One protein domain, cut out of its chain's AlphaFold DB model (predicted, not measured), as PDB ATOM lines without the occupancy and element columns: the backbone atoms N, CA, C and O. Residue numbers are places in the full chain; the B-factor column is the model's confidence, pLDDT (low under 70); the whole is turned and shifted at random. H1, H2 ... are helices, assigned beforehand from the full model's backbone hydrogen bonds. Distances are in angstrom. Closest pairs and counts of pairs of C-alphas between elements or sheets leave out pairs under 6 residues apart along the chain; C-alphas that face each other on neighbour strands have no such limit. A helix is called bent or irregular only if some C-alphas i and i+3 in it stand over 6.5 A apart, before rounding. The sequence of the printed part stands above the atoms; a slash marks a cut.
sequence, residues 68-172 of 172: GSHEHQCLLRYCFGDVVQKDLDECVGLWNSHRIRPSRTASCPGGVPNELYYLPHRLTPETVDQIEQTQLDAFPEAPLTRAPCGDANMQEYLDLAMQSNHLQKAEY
ATOM      1  N   GLY A  68     107.980  64.766 125.952       90.94
ATOM      2  CA  GLY A  68     107.816  65.958 126.784       90.94
ATOM      3  C   GLY A  68     108.889  66.176 127.849       90.94
ATOM      4  O   GLY A  68     108.758  67.138 128.607       90.94
ATOM      5  N   SER A  69     109.940  65.350 127.915       94.25
ATOM      6  CA  SER A  69     111.056  65.558 128.844       94.25
ATOM      7  C   SER A  69     111.782  66.876 128.570       94.25
ATOM      8  O   SER A  69     111.651  67.472 127.496       94.25
ATOM      9  N   HIS A  70     112.561  67.342 129.545       92.31
ATOM     10  CA  HIS A  70     113.338  68.570 129.397       92.31
ATOM     11  C   HIS A  70     114.301  68.485 128.204       92.31
ATOM     12  O   HIS A  70     114.354  69.395 127.382       92.31
ATOM     13  N   GLU A  71     114.970  67.346 128.046       92.25
ATOM     14  CA  GLU A  71     115.930  67.084 126.978       92.25
ATOM     15  C   GLU A  71     115.256  67.111 125.604       92.25
ATOM     16  O   GLU A  71     115.765  67.736 124.676       92.25
ATOM     17  N   HIS A  72     114.074  66.496 125.479       92.38
ATOM     18  CA  HIS A  72     113.306  66.509 124.234       92.38
ATOM     19  C   HIS A  72     112.768  67.912 123.915       92.38
ATOM     20  O   HIS A  72     112.732  68.306 122.751       92.38
ATOM     21  N   GLN A  73     112.380  68.697 124.925       92.62
ATOM     22  CA  GLN A  73     112.005  70.099 124.722       92.62
ATOM     23  C   GLN A  73     113.198  70.936 124.242       92.62
ATOM     24  O   GLN A  73     113.044  71.723 123.306       92.62
ATOM     25  N   CYS A  74     114.380  70.756 124.839       92.50
ATOM     26  CA  CYS A  74     115.613  71.400 124.391       92.50
ATOM     27  C   CYS A  74     115.962  70.997 122.956       92.50
ATOM     28  O   CYS A  74     116.253  71.869 122.142       92.50
ATOM     29  N   LEU A  75     115.854  69.710 122.616       91.38
ATOM     30  CA  LEU A  75     116.092  69.210 121.264       91.38
ATOM     31  C   LEU A  75     115.140  69.845 120.243       91.38
ATOM     32  O   LEU A  75     115.595  70.351 119.221       91.38
ATOM     33  N   LEU A  76     113.832  69.892 120.522       91.94
ATOM     34  CA  LEU A  76     112.876  70.528 119.611       91.94
ATOM     35  C   LEU A  76     113.178  72.018 119.415       91.94
ATOM     36  O   LEU A  76     113.164  72.500 118.285       91.94
ATOM     37  N   ARG A  77     113.494  72.746 120.492       91.50
ATOM     38  CA  ARG A  77     113.895  74.158 120.398       91.50
ATOM     39  C   ARG A  77     115.182  74.331 119.598       91.50
ATOM     40  O   ARG A  77     115.265  75.232 118.777       91.50
ATOM     41  N   TYR A  78     116.154  73.447 119.787       90.88
ATOM     42  CA  TYR A  78     117.406  73.470 119.041       90.88
ATOM     43  C   TYR A  78     117.190  73.238 117.537       90.88
ATOM     44  O   TYR A  78     117.753  73.963 116.715       90.88
ATOM     45  N   CYS A  79     116.384  72.233 117.181       89.81
ATOM     46  CA  CYS A  79     116.159  71.809 115.799       89.81
ATOM     47  C   CYS A  79     115.222  72.742 115.029       89.81
ATOM     48  O   CYS A  79     115.478  73.029 113.863       89.81
ATOM     49  N   PHE A  80     114.139  73.193 115.664       90.75
ATOM     50  CA  PHE A  80     113.066  73.937 115.001       90.75
ATOM     51  C   PHE A  80     113.007  75.408 115.402       90.75
ATOM     52  O   PHE A  80     112.319  76.172 114.733       90.75
ATOM     53  N   GLY A  81     113.699  75.827 116.466       89.94
ATOM     54  CA  GLY A  81     113.592  77.180 117.018       89.94
ATOM     55  C   GLY A  81     113.879  78.270 115.993       89.94
ATOM     56  O   GLY A  81     113.086  79.195 115.873       89.94
ATOM     57  N   ASP A  82     114.938  78.113 115.197       88.81
ATOM     58  CA  ASP A  82     115.318  79.092 114.171       88.81
ATOM     59  C   ASP A  82     114.244  79.205 113.068       88.81
ATOM     60  O   ASP A  82     113.876  80.302 112.646       88.81
ATOM     61  N   VAL A  83     113.677  78.071 112.642       90.62
ATOM     62  CA  VAL A  83     112.632  78.022 111.605       90.62
ATOM     63  C   VAL A  83     111.309  78.584 112.129       90.62
ATOM     64  O   VAL A  83     110.660  79.377 111.450       90.62
ATOM     65  N   VAL A  84     110.925  78.218 113.353       90.69
ATOM     66  CA  VAL A  84     109.734  78.757 114.020       90.69
ATOM     67  C   VAL A  84     109.892  80.261 114.247       90.69
ATOM     68  O   VAL A  84     108.945  81.003 114.011       90.69
ATOM     69  N   GLN A  85     111.076  80.735 114.645       90.88
ATOM     70  CA  GLN A  85     111.337  82.164 114.814       90.88
ATOM     71  C   GLN A  85     111.186  82.913 113.489       90.88
ATOM     72  O   GLN A  85     110.482  83.915 113.446       90.88
ATOM     73  N   LYS A  86     111.747  82.391 112.391       90.75
ATOM     74  CA  LYS A  86     111.573  82.967 111.049       90.75
ATOM     75  C   LYS A  86     110.095  83.045 110.639       90.75
ATOM     76  O   LYS A  86     109.657  84.067 110.113       90.75
ATOM     77  N   ASP A  87     109.319  81.994 110.907       91.31
ATOM     78  CA  ASP A  87     107.875  81.951 110.632       91.31
ATOM     79  C   ASP A  87     107.090  82.993 111.456       91.31
ATOM     80  O   ASP A  87     106.177  83.661 110.954       91.31
ATOM     81  N   LEU A  88     107.481  83.183 112.721       91.19
ATOM     82  CA  LEU A  88     106.933  84.215 113.601       91.19
ATOM     83  C   LEU A  88     107.316  85.627 113.144       91.19
ATOM     84  O   LEU A  88     106.454  86.506 113.123       91.19
ATOM     85  N   ASP A  89     108.563  85.850 112.739       92.44
ATOM     86  CA  ASP A  89     109.042  87.148 112.254       92.44
ATOM     87  C   ASP A  89     108.301  87.568 110.979       92.44
ATOM     88  O   ASP A  89     107.888  88.721 110.830       92.44
ATOM     89  N   GLU A  90     108.045  86.621 110.075       92.06
ATOM     90  CA  GLU A  90     107.243  86.869 108.881       92.06
ATOM     91  C   GLU A  90     105.777  87.171 109.236       92.06
ATOM     92  O   GLU A  90     105.185  88.102 108.681       92.06
ATOM     93  N   CYS A  91     105.196  86.458 110.210       90.50
ATOM     94  CA  CYS A  91     103.878  86.795 110.755       90.50
ATOM     95  C   CYS A  91     103.825  88.225 111.288       90.50
ATOM     96  O   CYS A  91     102.876  88.952 110.986       90.50
ATOM     97  N   VAL A  92     104.833  88.637 112.060       90.81
ATOM     98  CA  VAL A  92     104.947  89.999 112.593       90.81
ATOM     99  C   VAL A  92     105.042  91.006 111.450       90.81
ATOM    100  O   VAL A  92     104.315  91.998 111.455       90.81
ATOM    101  N   GLY A  93     105.866  90.742 110.434       92.38
ATOM    102  CA  GLY A  93     106.004  91.606 109.261       92.38
ATOM    103  C   GLY A  93     104.690  91.789 108.495       92.38
ATOM    104  O   GLY A  93     104.277  92.922 108.222       92.38
ATOM    105  N   LEU A  94     103.994  90.688 108.199       91.06
ATOM    106  CA  LEU A  94     102.700  90.698 107.511       91.06
ATOM    107  C   LEU A  94     101.628  91.399 108.347       91.06
ATOM    108  O   LEU A  94     100.900  92.258 107.844       91.06
ATOM    109  N   TRP A  95     101.542  91.065 109.635       88.88
ATOM    110  CA  TRP A  95     100.561  91.652 110.535       88.88
ATOM    111  C   TRP A  95     100.816  93.140 110.764       88.88
ATOM    112  O   TRP A  95      99.886  93.935 110.750       88.88
ATOM    113  N   ASN A  96     102.056  93.580 110.904       91.31
ATOM    114  CA  ASN A  96     102.311  94.994 111.159       91.31
ATOM    115  C   ASN A  96     102.185  95.865 109.900       91.31
ATOM    116  O   ASN A  96     101.995  97.080 110.006       91.31
ATOM    117  N   SER A  97     102.222  95.248 108.716       93.12
ATOM    118  CA  SER A  97     102.118  95.935 107.422       93.12
ATOM    119  C   SER A  97     100.722  95.866 106.788       93.12
ATOM    120  O   SER A  97     100.445  96.612 105.846       93.12
ATOM    121  N   HIS A  98      99.821  95.000 107.266       89.69
ATOM    122  CA  HIS A  98      98.478  94.906 106.688       89.69
ATOM    123  C   HIS A  98      97.632  96.143 107.004       89.69
ATOM    124  O   HIS A  98      97.757  96.768 108.052       89.69
ATOM    125  N   ARG A  99      96.709  96.487 106.102       89.88
ATOM    126  CA  ARG A  99      95.788  97.607 106.314       89.88
ATOM    127  C   ARG A  99      94.501  97.132 106.981       89.88
ATOM    128  O   ARG A  99      93.708  96.411 106.374       89.88
ATOM    129  N   ILE A 100      94.248  97.617 108.190       87.75
ATOM    130  CA  ILE A 100      92.982  97.429 108.897       87.75
ATOM    131  C   ILE A 100      91.938  98.361 108.282       87.75
ATOM    132  O   ILE A 100      92.138  99.576 108.181       87.75
ATOM    133  N   ARG A 101      90.800  97.796 107.865       85.69
ATOM    134  CA  ARG A 101      89.688  98.583 107.322       85.69
ATOM    135  C   ARG A 101      89.046  99.437 108.424       85.69
ATOM    136  O   ARG A 101      88.740  98.900 109.488       85.69
ATOM    137  N   PRO A 102      88.785 100.732 108.173       82.06
ATOM    138  CA  PRO A 102      88.008 101.554 109.092       82.06
ATOM    139  C   PRO A 102      86.591 100.995 109.264       82.06
ATOM    140  O   PRO A 102      85.966 100.567 108.292       82.06
ATOM    141  N   SER A 103      86.064 101.051 110.486       82.38
ATOM    142  CA  SER A 103      84.665 100.743 110.791       82.38
ATOM    143  C   SER A 103      84.072 101.850 111.654       82.38
ATOM    144  O   SER A 103      84.725 102.333 112.574       82.38
ATOM    145  N   ARG A 104      82.814 102.221 111.389       77.06
ATOM    146  CA  ARG A 104      82.096 103.269 112.139       77.06
ATOM    147  C   ARG A 104      81.870 102.919 113.609       77.06
ATOM    148  O   ARG A 104      81.649 103.815 114.410       77.06
ATOM    149  N   THR A 105      81.874 101.633 113.942       78.94
ATOM    150  CA  THR A 105      81.636 101.128 115.300       78.94
ATOM    151  C   THR A 105      82.922 100.723 116.015       78.94
ATOM    152  O   THR A 105      82.868 100.316 117.173       78.94
ATOM    153  N   ALA A 106      84.077 100.795 115.345       72.00
ATOM    154  CA  ALA A 106      85.345 100.418 115.946       72.00
ATOM    155  C   ALA A 106      85.907 101.566 116.790       72.00
ATOM    156  O   ALA A 106      86.039 102.689 116.314       72.00
ATOM    157  N   SER A 107      86.305 101.258 118.026       70.56
ATOM    158  CA  SER A 107      86.972 102.210 118.924       70.56
ATOM    159  C   SER A 107      88.409 102.543 118.508       70.56
ATOM    160  O   SER A 107      88.992 103.475 119.046       70.56
ATOM    161  N   CYS A 108      89.003 101.781 117.582       69.94
ATOM    162  CA  CYS A 108      90.364 102.015 117.101       69.94
ATOM    163  C   CYS A 108      90.377 102.502 115.651       69.94
ATOM    164  O   CYS A 108      89.573 102.021 114.844       69.94
ATOM    165  N   PRO A 109      91.323 103.393 115.304       76.31
ATOM    166  CA  PRO A 109      91.465 103.881 113.944       76.31
ATOM    167  C   PRO A 109      91.820 102.735 112.992       76.31
ATOM    168  O   PRO A 109      92.594 101.834 113.322       76.31
ATOM    169  N   GLY A 110      91.241 102.777 111.791       83.12
ATOM    170  CA  GLY A 110      91.729 101.971 110.674       83.12
ATOM    171  C   GLY A 110      93.064 102.519 110.170       83.12
ATOM    172  O   GLY A 110      93.368 103.693 110.354       83.12
ATOM    173  N   GLY A 111      93.854 101.681 109.507       87.44
ATOM    174  CA  GLY A 111      95.198 102.045 109.058       87.44
ATOM    175  C   GLY A 111      96.146 100.855 109.066       87.44
ATOM    176  O   GLY A 111      95.732  99.725 109.324       87.44
ATOM    177  N   VAL A 112      97.410 101.107 108.743       90.25
ATOM    178  CA  VAL A 112      98.475 100.102 108.828       90.25
ATOM    179  C   VAL A 112      99.082 100.163 110.232       90.25
ATOM    180  O   VAL A 112      99.507 101.250 110.611       90.25
ATOM    181  N   PRO A 113      99.151  99.067 111.012       89.50
ATOM    182  CA  PRO A 113      99.661  99.100 112.384       89.50
ATOM    183  C   PRO A 113     101.019  99.793 112.538       89.50
ATOM    184  O   PRO A 113     101.161 100.630 113.424       89.50
ATOM    185  N   ASN A 114     101.973  99.538 111.636       91.31
ATOM    186  CA  ASN A 114     103.253 100.251 111.621       91.31
ATOM    187  C   ASN A 114     103.082 101.766 111.441       91.31
ATOM    188  O   ASN A 114     103.714 102.542 112.149       91.31
ATOM    189  N   GLU A 115     102.212 102.219 110.535       89.50
ATOM    190  CA  GLU A 115     101.939 103.653 110.373       89.50
ATOM    191  C   GLU A 115     101.264 104.239 111.617       89.50
ATOM    192  O   GLU A 115     101.629 105.330 112.047       89.50
ATOM    193  N   LEU A 116     100.316 103.508 112.217       85.44
ATOM    194  CA  LEU A 116      99.646 103.923 113.453       85.44
ATOM    195  C   LEU A 116     100.646 104.080 114.608       85.44
ATOM    196  O   LEU A 116     100.514 105.001 115.410       85.44
ATOM    197  N   TYR A 117     101.641 103.194 114.676       84.81
ATOM    198  CA  TYR A 117     102.656 103.178 115.724       84.81
ATOM    199  C   TYR A 117     103.751 104.234 115.518       84.81
ATOM    200  O   TYR A 117     104.046 104.996 116.433       84.81
ATOM    201  N   TYR A 118     104.343 104.307 114.322       85.62
ATOM    202  CA  TYR A 118     105.469 105.208 114.048       85.62
ATOM    203  C   TYR A 118     105.039 106.642 113.724       85.62
ATOM    204  O   TYR A 118     105.838 107.568 113.861       85.62
ATOM    205  N   LEU A 119     103.795 106.851 113.277       84.50
ATOM    206  CA  LEU A 119     103.291 108.159 112.844       84.50
ATOM    207  C   LEU A 119     101.979 108.551 113.550       84.50
ATOM    208  O   LEU A 119     101.024 108.960 112.882       84.50
ATOM    209  N   PRO A 120     101.921 108.508 114.895       76.56
ATOM    210  CA  PRO A 120     100.684 108.745 115.644       76.56
ATOM    211  C   PRO A 120     100.117 110.157 115.414       76.56
ATOM    212  O   PRO A 120      98.909 110.332 115.258       76.56
ATOM    213  N   HIS A 121     100.993 111.154 115.244       74.88
ATOM    214  CA  HIS A 121     100.643 112.550 114.947       74.88
ATOM    215  C   HIS A 121      99.824 112.740 113.655       74.88
ATOM    216  O   HIS A 121      99.201 113.781 113.469       74.88
ATOM    217  N   ARG A 122      99.838 111.768 112.729       73.75
ATOM    218  CA  ARG A 122      99.046 111.833 111.489       73.75
ATOM    219  C   ARG A 122      97.582 111.433 111.687       73.75
ATOM    220  O   ARG A 122      96.783 111.639 110.778       73.75
ATOM    221  N   LEU A 123      97.247 110.826 112.824       66.19
ATOM    222  CA  LEU A 123      95.961 110.159 113.054       66.19
ATOM    223  C   LEU A 123      95.163 110.811 114.179       66.19
ATOM    224  O   LEU A 123      93.940 110.882 114.084       66.19
ATOM    225  N   THR A 124      95.841 111.325 115.206       59.06
ATOM    226  CA  THR A 124      95.221 112.090 116.290       59.06
ATOM    227  C   THR A 124      95.994 113.394 116.521       59.06
ATOM    228  O   THR A 124      97.208 113.350 116.715       59.06
ATOM    229  N   PRO A 125      95.319 114.561 116.526       54.94
ATOM    230  CA  PRO A 125      95.903 115.823 116.995       54.94
ATOM    231  C   PRO A 125      96.206 115.818 118.501       54.94
ATOM    232  O   PRO A 125      96.925 116.685 118.987       54.94
ATOM    233  N   GLU A 126      95.615 114.873 119.236       56.56
ATOM    234  CA  GLU A 126      95.810 114.693 120.670       56.56
ATOM    235  C   GLU A 126      97.208 114.128 120.930       56.56
ATOM    236  O   GLU A 126      97.630 113.131 120.340       56.56
ATOM    237  N   THR A 127      97.935 114.852 121.773       55.22
ATOM    238  CA  THR A 127      99.337 114.666 122.126       55.22
ATOM    239  C   THR A 127      99.629 113.230 122.532       55.22
ATOM    240  O   THR A 127      99.061 112.709 123.490       55.22
ATOM    241  N   VAL A 128     100.567 112.600 121.825       58.97
ATOM    242  CA  VAL A 128     101.287 111.454 122.375       58.97
ATOM    243  C   VAL A 128     102.101 112.001 123.532       58.97
ATOM    244  O   VAL A 128     103.093 112.698 123.327       58.97
ATOM    245  N   ASP A 129     101.614 111.756 124.736       64.19
ATOM    246  CA  ASP A 129     102.305 112.088 125.967       64.19
ATOM    247  C   ASP A 129     103.704 111.451 125.934       64.19
ATOM    248  O   ASP A 129     103.851 110.226 125.951       64.19
ATOM    249  N   GLN A 130     104.733 112.290 125.788       65.25
ATOM    250  CA  GLN A 130     106.115 111.832 125.706       65.25
ATOM    251  C   GLN A 130     106.560 111.353 127.086       65.25
ATOM    252  O   GLN A 130     106.487 112.100 128.060       65.25
ATOM    253  N   ILE A 131     107.021 110.108 127.153       71.56
ATOM    254  CA  ILE A 131     107.674 109.546 128.336       71.56
ATOM    255  C   ILE A 131     109.154 109.916 128.251       71.56
ATOM    256  O   ILE A 131     109.791 109.677 127.222       71.56
ATOM    257  N   GLU A 132     109.707 110.497 129.314       75.94
ATOM    258  CA  GLU A 132     111.139 110.787 129.365       75.94
ATOM    259  C   GLU A 132     111.940 109.485 129.492       75.94
ATOM    260  O   GLU A 132     111.575 108.586 130.249       75.94
ATOM    261  N   GLN A 133     113.074 109.389 128.791       72.50
ATOM    262  CA  GLN A 133     113.929 108.194 128.822       72.50
ATOM    263  C   GLN A 133     114.385 107.834 130.249       72.50
ATOM    264  O   GLN A 133     114.459 106.664 130.604       72.50
ATOM    265  N   THR A 134     114.583 108.841 131.098       75.38
ATOM    266  CA  THR A 134     114.912 108.708 132.527       75.38
ATOM    267  C   THR A 134     113.858 107.936 133.325       75.38
ATOM    268  O   THR A 134     114.181 107.306 134.330       75.38
ATOM    269  N   GLN A 135     112.592 107.958 132.893       75.44
ATOM    270  CA  GLN A 135     111.520 107.170 133.503       75.44
ATOM    271  C   GLN A 135     111.573 105.702 133.063       75.44
ATOM    272  O   GLN A 135     111.075 104.838 133.782       75.44
ATOM    273  N   LEU A 136     112.171 105.414 131.900       78.19
ATOM    274  CA  LEU A 136     112.360 104.055 131.394       78.19
ATOM    275  C   LEU A 136     113.540 103.352 132.073       78.19
ATOM    276  O   LEU A 136     113.442 102.158 132.342       78.19
ATOM    277  N   ASP A 137     114.586 104.095 132.446       79.56
ATOM    278  CA  ASP A 137     115.764 103.572 133.163       79.56
ATOM    279  C   ASP A 137     115.416 102.954 134.535       79.56
ATOM    280  O   ASP A 137     116.183 102.172 135.097       79.56
ATOM    281  N   ALA A 138     114.246 103.290 135.088       77.69
ATOM    282  CA  ALA A 138     113.728 102.697 136.317       77.69
ATOM    283  C   ALA A 138     113.271 101.235 136.146       77.69
ATOM    284  O   ALA A 138     113.082 100.535 137.147       77.69
ATOM    285  N   PHE A 139     113.074 100.764 134.909       77.00
ATOM    286  CA  PHE A 139     112.675  99.390 134.621       77.00
ATOM    287  C   PHE A 139     113.901  98.550 134.247       77.00
ATOM    288  O   PHE A 139     114.663  98.934 133.364       77.00
ATOM    289  N   PRO A 140     114.108  97.385 134.890       72.75
ATOM    290  CA  PRO A 140     115.224  96.520 134.545       72.75
ATOM    291  C   PRO A 140     115.066  96.001 133.114       72.75
ATOM    292  O   PRO A 140     113.999  95.499 132.748       72.75
ATOM    293  N   GLU A 141     116.136  96.064 132.322       70.69
ATOM    294  CA  GLU A 141     116.163  95.380 131.033       70.69
ATOM    295  C   GLU A 141     116.078  93.869 131.264       70.69
ATOM    296  O   GLU A 141     116.912  93.263 131.944       70.69
ATOM    297  N   ALA A 142     115.040  93.243 130.712       66.38
ATOM    298  CA  ALA A 142     114.953  91.796 130.693       66.38
ATOM    299  C   ALA A 142     115.914  91.271 129.613       66.38
ATOM    300  O   ALA A 142     115.797  91.690 128.459       66.38
ATOM    301  N   PRO A 143     116.836  90.344 129.933       59.25
ATOM    302  CA  PRO A 143     117.666  89.730 128.911       59.25
ATOM    303  C   PRO A 143     116.766  88.973 127.925       59.25
ATOM    304  O   PRO A 143     116.140  87.970 128.267       59.25
ATOM    305  N   LEU A 144     116.697  89.482 126.694       61.19
ATOM    306  CA  LEU A 144     115.954  88.865 125.590       61.19
ATOM    307  C   LEU A 144     116.662  87.610 125.058       61.19
ATOM    308  O   LEU A 144     116.048  86.771 124.403       61.19
ATOM    309  N   THR A 145     117.952  87.457 125.356       57.31
ATOM    310  CA  THR A 145     118.787  86.366 124.861       57.31
ATOM    311  C   THR A 145     118.672  85.146 125.770       57.31
ATOM    312  O   THR A 145     119.344  85.029 126.794       57.31
ATOM    313  N   ARG A 146     117.816  84.199 125.384       63.78
ATOM    314  CA  ARG A 146     117.903  82.811 125.856       63.78
ATOM    315  C   ARG A 146     118.749  82.004 124.876       63.78
ATOM    316  O   ARG A 146     118.709  82.263 123.677       63.78
ATOM    317  N   ALA A 147     119.496  81.022 125.384       72.88
ATOM    318  CA  ALA A 147     120.141  80.027 124.529       72.88
ATOM    319  C   ALA A 147     119.091  79.395 123.588       72.88
ATOM    320  O   ALA A 147     117.956  79.203 124.039       72.88
ATOM    321  N   PRO A 148     119.428  79.048 122.329       76.25
ATOM    322  CA  PRO A 148     118.458  78.536 121.354       76.25
ATOM    323  C   PRO A 148     117.644  77.345 121.873       76.25
ATOM    324  O   PRO A 148     116.424  77.313 121.725       76.25
ATOM    325  N   CYS A 149     118.281  76.402 122.574       82.19
ATOM    326  CA  CYS A 149     117.589  75.270 123.193       82.19
ATOM    327  C   CYS A 149     117.040  75.556 124.612       82.19
ATOM    328  O   CYS A 149     116.344  74.727 125.196       82.19
ATOM    329  N   GLY A 150     117.312  76.738 125.170       82.31
ATOM    330  CA  GLY A 150     116.901  77.171 126.509       82.31
ATOM    331  C   GLY A 150     117.813  76.730 127.658       82.31
ATOM    332  O   GLY A 150     117.608  77.217 128.767       82.31
ATOM    333  N   ASP A 151     118.807  75.875 127.402       88.62
ATOM    334  CA  ASP A 151     119.777  75.378 128.386       88.62
ATOM    335  C   ASP A 151     121.190  75.311 127.776       88.62
ATOM    336  O   ASP A 151     121.411  74.682 126.747       88.62
ATOM    337  N   ALA A 152     122.171  75.970 128.392       87.81
ATOM    338  CA  ALA A 152     123.510  76.082 127.808       87.81
ATOM    339  C   ALA A 152     124.253  74.736 127.693       87.81
ATOM    340  O   ALA A 152     124.968  74.522 126.717       87.81
ATOM    341  N   ASN A 153     124.055  73.816 128.641       89.88
ATOM    342  CA  ASN A 153     124.739  72.521 128.634       89.88
ATOM    343  C   ASN A 153     124.152  71.610 127.550       89.88
ATOM    344  O   ASN A 153     124.882  70.946 126.814       89.88
ATOM    345  N   MET A 154     122.822  71.611 127.417       90.94
ATOM    346  CA  MET A 154     122.145  70.891 126.339       90.94
ATOM    347  C   MET A 154     122.512  71.459 124.969       90.94
ATOM    348  O   MET A 154     122.670  70.696 124.021       90.94
ATOM    349  N   GLN A 155     122.659  72.783 124.854       90.12
ATOM    350  CA  GLN A 155     123.096  73.440 123.621       90.12
ATOM    351  C   GLN A 155     124.462  72.906 123.173       90.12
ATOM    352  O   GLN A 155     124.581  72.425 122.049       90.12
ATOM    353  N   GLU A 156     125.454  72.919 124.068       91.31
ATOM    354  CA  GLU A 156     126.816  72.456 123.778       91.31
ATOM    355  C   GLU A 156     126.848  70.977 123.367       91.31
ATOM    356  O   GLU A 156     127.476  70.615 122.369       91.31
ATOM    357  N   TYR A 157     126.113  70.120 124.082       91.38
ATOM    358  CA  TYR A 157     126.000  68.705 123.728       91.38
ATOM    359  C   TYR A 157     125.406  68.500 122.327       91.38
ATOM    360  O   TYR A 157     125.927  67.705 121.542       91.38
ATOM    361  N   LEU A 158     124.324  69.213 122.001       91.06
ATOM    362  CA  LEU A 158     123.657  69.096 120.705       91.06
ATOM    363  C   LEU A 158     124.533  69.624 119.565       91.06
ATOM    364  O   LEU A 158     124.581  68.994 118.511       91.06
ATOM    365  N   ASP A 159     125.282  70.704 119.783       91.00
ATOM    366  CA  ASP A 159     126.246  71.220 118.806       91.00
ATOM    367  C   ASP A 159     127.335  70.177 118.484       91.00
ATOM    368  O   ASP A 159     127.626  69.914 117.313       91.00
ATOM    369  N   LEU A 160     127.881  69.501 119.504       92.12
ATOM    370  CA  LEU A 160     128.843  68.405 119.323       92.12
ATOM    371  C   LEU A 160     128.220  67.188 118.621       92.12
ATOM    372  O   LEU A 160     128.843  66.567 117.752       92.12
ATOM    373  N   ALA A 161     126.981  66.840 118.972       90.62
ATOM    374  CA  ALA A 161     126.249  65.744 118.346       90.62
ATOM    375  C   ALA A 161     125.996  66.017 116.852       90.62
ATOM    376  O   ALA A 161     126.194  65.131 116.022       90.62
ATOM    377  N   MET A 162     125.630  67.247 116.486       90.44
ATOM    378  CA  MET A 162     125.423  67.646 115.090       90.44
ATOM    379  C   MET A 162     126.716  67.549 114.276       90.44
ATOM    380  O   MET A 162     126.717  66.984 113.183       90.44
ATOM    381  N   GLN A 163     127.831  68.035 114.833       89.69
ATOM    382  CA  GLN A 163     129.141  67.984 114.181       89.69
ATOM    383  C   GLN A 163     129.632  66.548 113.972       89.69
ATOM    384  O   GLN A 163     130.065  66.199 112.874       89.69
ATOM    385  N   SER A 164     129.545  65.709 115.008       91.25
ATOM    386  CA  SER A 164     130.012  64.315 114.959       91.25
ATOM    387  C   SER A 164     129.206  63.437 114.000       91.25
ATOM    388  O   SER A 164     129.763  62.520 113.404       91.25
ATOM    389  N   ASN A 165     127.917  63.730 113.820       88.94
ATOM    390  CA  ASN A 165     127.039  62.990 112.914       88.94
ATOM    391  C   ASN A 165     126.921  63.630 111.517       88.94
ATOM    392  O   ASN A 165     126.148  63.141 110.696       88.94
ATOM    393  N   HIS A 166     127.666  64.709 111.237       86.19
ATOM    394  CA  HIS A 166     127.592  65.475 109.983       86.19
ATOM    395  C   HIS A 166     126.167  65.914 109.610       86.19
ATOM    396  O   HIS A 166     125.791  65.946 108.437       86.19
ATOM    397  N   LEU A 167     125.366  66.250 110.620       83.38
ATOM    398  CA  LEU A 167     124.002  66.720 110.436       83.38
ATOM    399  C   LEU A 167     124.002  68.238 110.243       83.38
ATOM    400  O   LEU A 167     124.798  68.962 110.840       83.38
ATOM    401  N   GLN A 168     123.074  68.726 109.427       77.44
ATOM    402  CA  GLN A 168     122.787  70.150 109.281       77.44
ATOM    403  C   GLN A 168     121.385  70.431 109.806       77.44
ATOM    404  O   GLN A 168     120.495  69.583 109.713       77.44
ATOM    405  N   LYS A 169     121.193  71.617 110.393       71.38
ATOM    406  CA  LYS A 169     119.845  72.067 110.738       71.38
ATOM    407  C   LYS A 169     119.035  72.232 109.456       71.38
ATOM    408  O   LYS A 169     119.590  72.538 108.403       71.38
ATOM    409  N   ALA A 170     117.728  72.023 109.558       63.94
ATOM    410  CA  ALA A 170     116.829  72.283 108.446       63.94
ATOM    411  C   ALA A 170     116.886  73.779 108.097       63.94
ATOM    412  O   ALA A 170     116.460  74.620 108.887       63.94
ATOM    413  N   GLU A 171     117.432  74.097 106.925       59.22
ATOM    414  CA  GLU A 171     117.314  75.420 106.321       59.22
ATOM    415  C   GLU A 171     116.009  75.470 105.515       59.22
ATOM    416  O   GLU A 171     115.681  74.525 104.794       59.22
ATOM    417  N   TYR A 172     115.252  76.555 105.678       52.34
ATOM    418  CA  TYR A 172     114.008  76.829 104.951       52.34
ATOM    419  C   TYR A 172     114.193  78.037 104.042       52.34
ATOM    420  O   TYR A 172     114.691  79.070 104.557       52.34
TER     421      TYR A 172
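What this domain is: This is residues 68 to 172 of the 172 residues of an uncharacterized protein of Takifugu flavidus (sansaifugu) (UniProt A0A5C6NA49). This is an open, elongated frame: the bent helix H1 makes one long side, H4 packs on its first arm H1a, and short H2 packs on the last residues of its second arm H1b. From H2 to H4 the chain swings out in a wide loop with a hollow between it and H1b; residues 129 to 146, including tiny H3, stick out. The printed part has 105 residues with four named helices, H1, H2, H3 and H4 in chain order, and no named strand; the class is all helix, though named helices hold only 51 residues. It is extended, with a radius of gyration of the C-alphas of 21.3 A and spans of 61 by 36 by 24 A.

How they stand to each other: Start at H1, residues 70 to 97, assigned as one helix by its hydrogen bonds but bent: C-alphas 79 and 82 are 7.5 A apart. Its arms H1a, residues 70 to 79, and H1b, residues 82 to 97, stand at a steep tilt of 64 degrees. Residues 95 to 97 of H1b touch H2, residues 113 to 118, about perpendicular at 82 degrees; the closest C-alphas, of Asn 96 and Pro 113, are 5.0 A apart. H3, residues 133 to 136, touches no helix. H4, residues 152 to 164, touches H1a with residues 154 to 158 alone, the same way at a steep tilt of 56 degrees; the closest C-alphas, of Cys 74 and Met 154, are 6.8 A apart. H1b and H4 are apart. In H1a, H1b, H2 and H4 every O i to N i+4 pair is within hydrogen-bond range; H3 is too short for such a pair.

Where its parts are: Find C-alpha 70 at (113.338, 68.570, 129.397); from there H1a runs 14.3 A. H1b runs 22.4 A to C-alpha 97 at (102.118, 95.935, 107.422). H4 runs 18.6 A to C-alpha 164 at (130.012, 64.315, 114.959).

The domain as a whole: The farthest C-alphas, of Arg 104 and Ser 164, are 61.8 A apart. The printed part has no cut, and its three links are long. Look for pLDDT under 70 at residues 108, 123 to 130, 142 to 146 and 170 to 172.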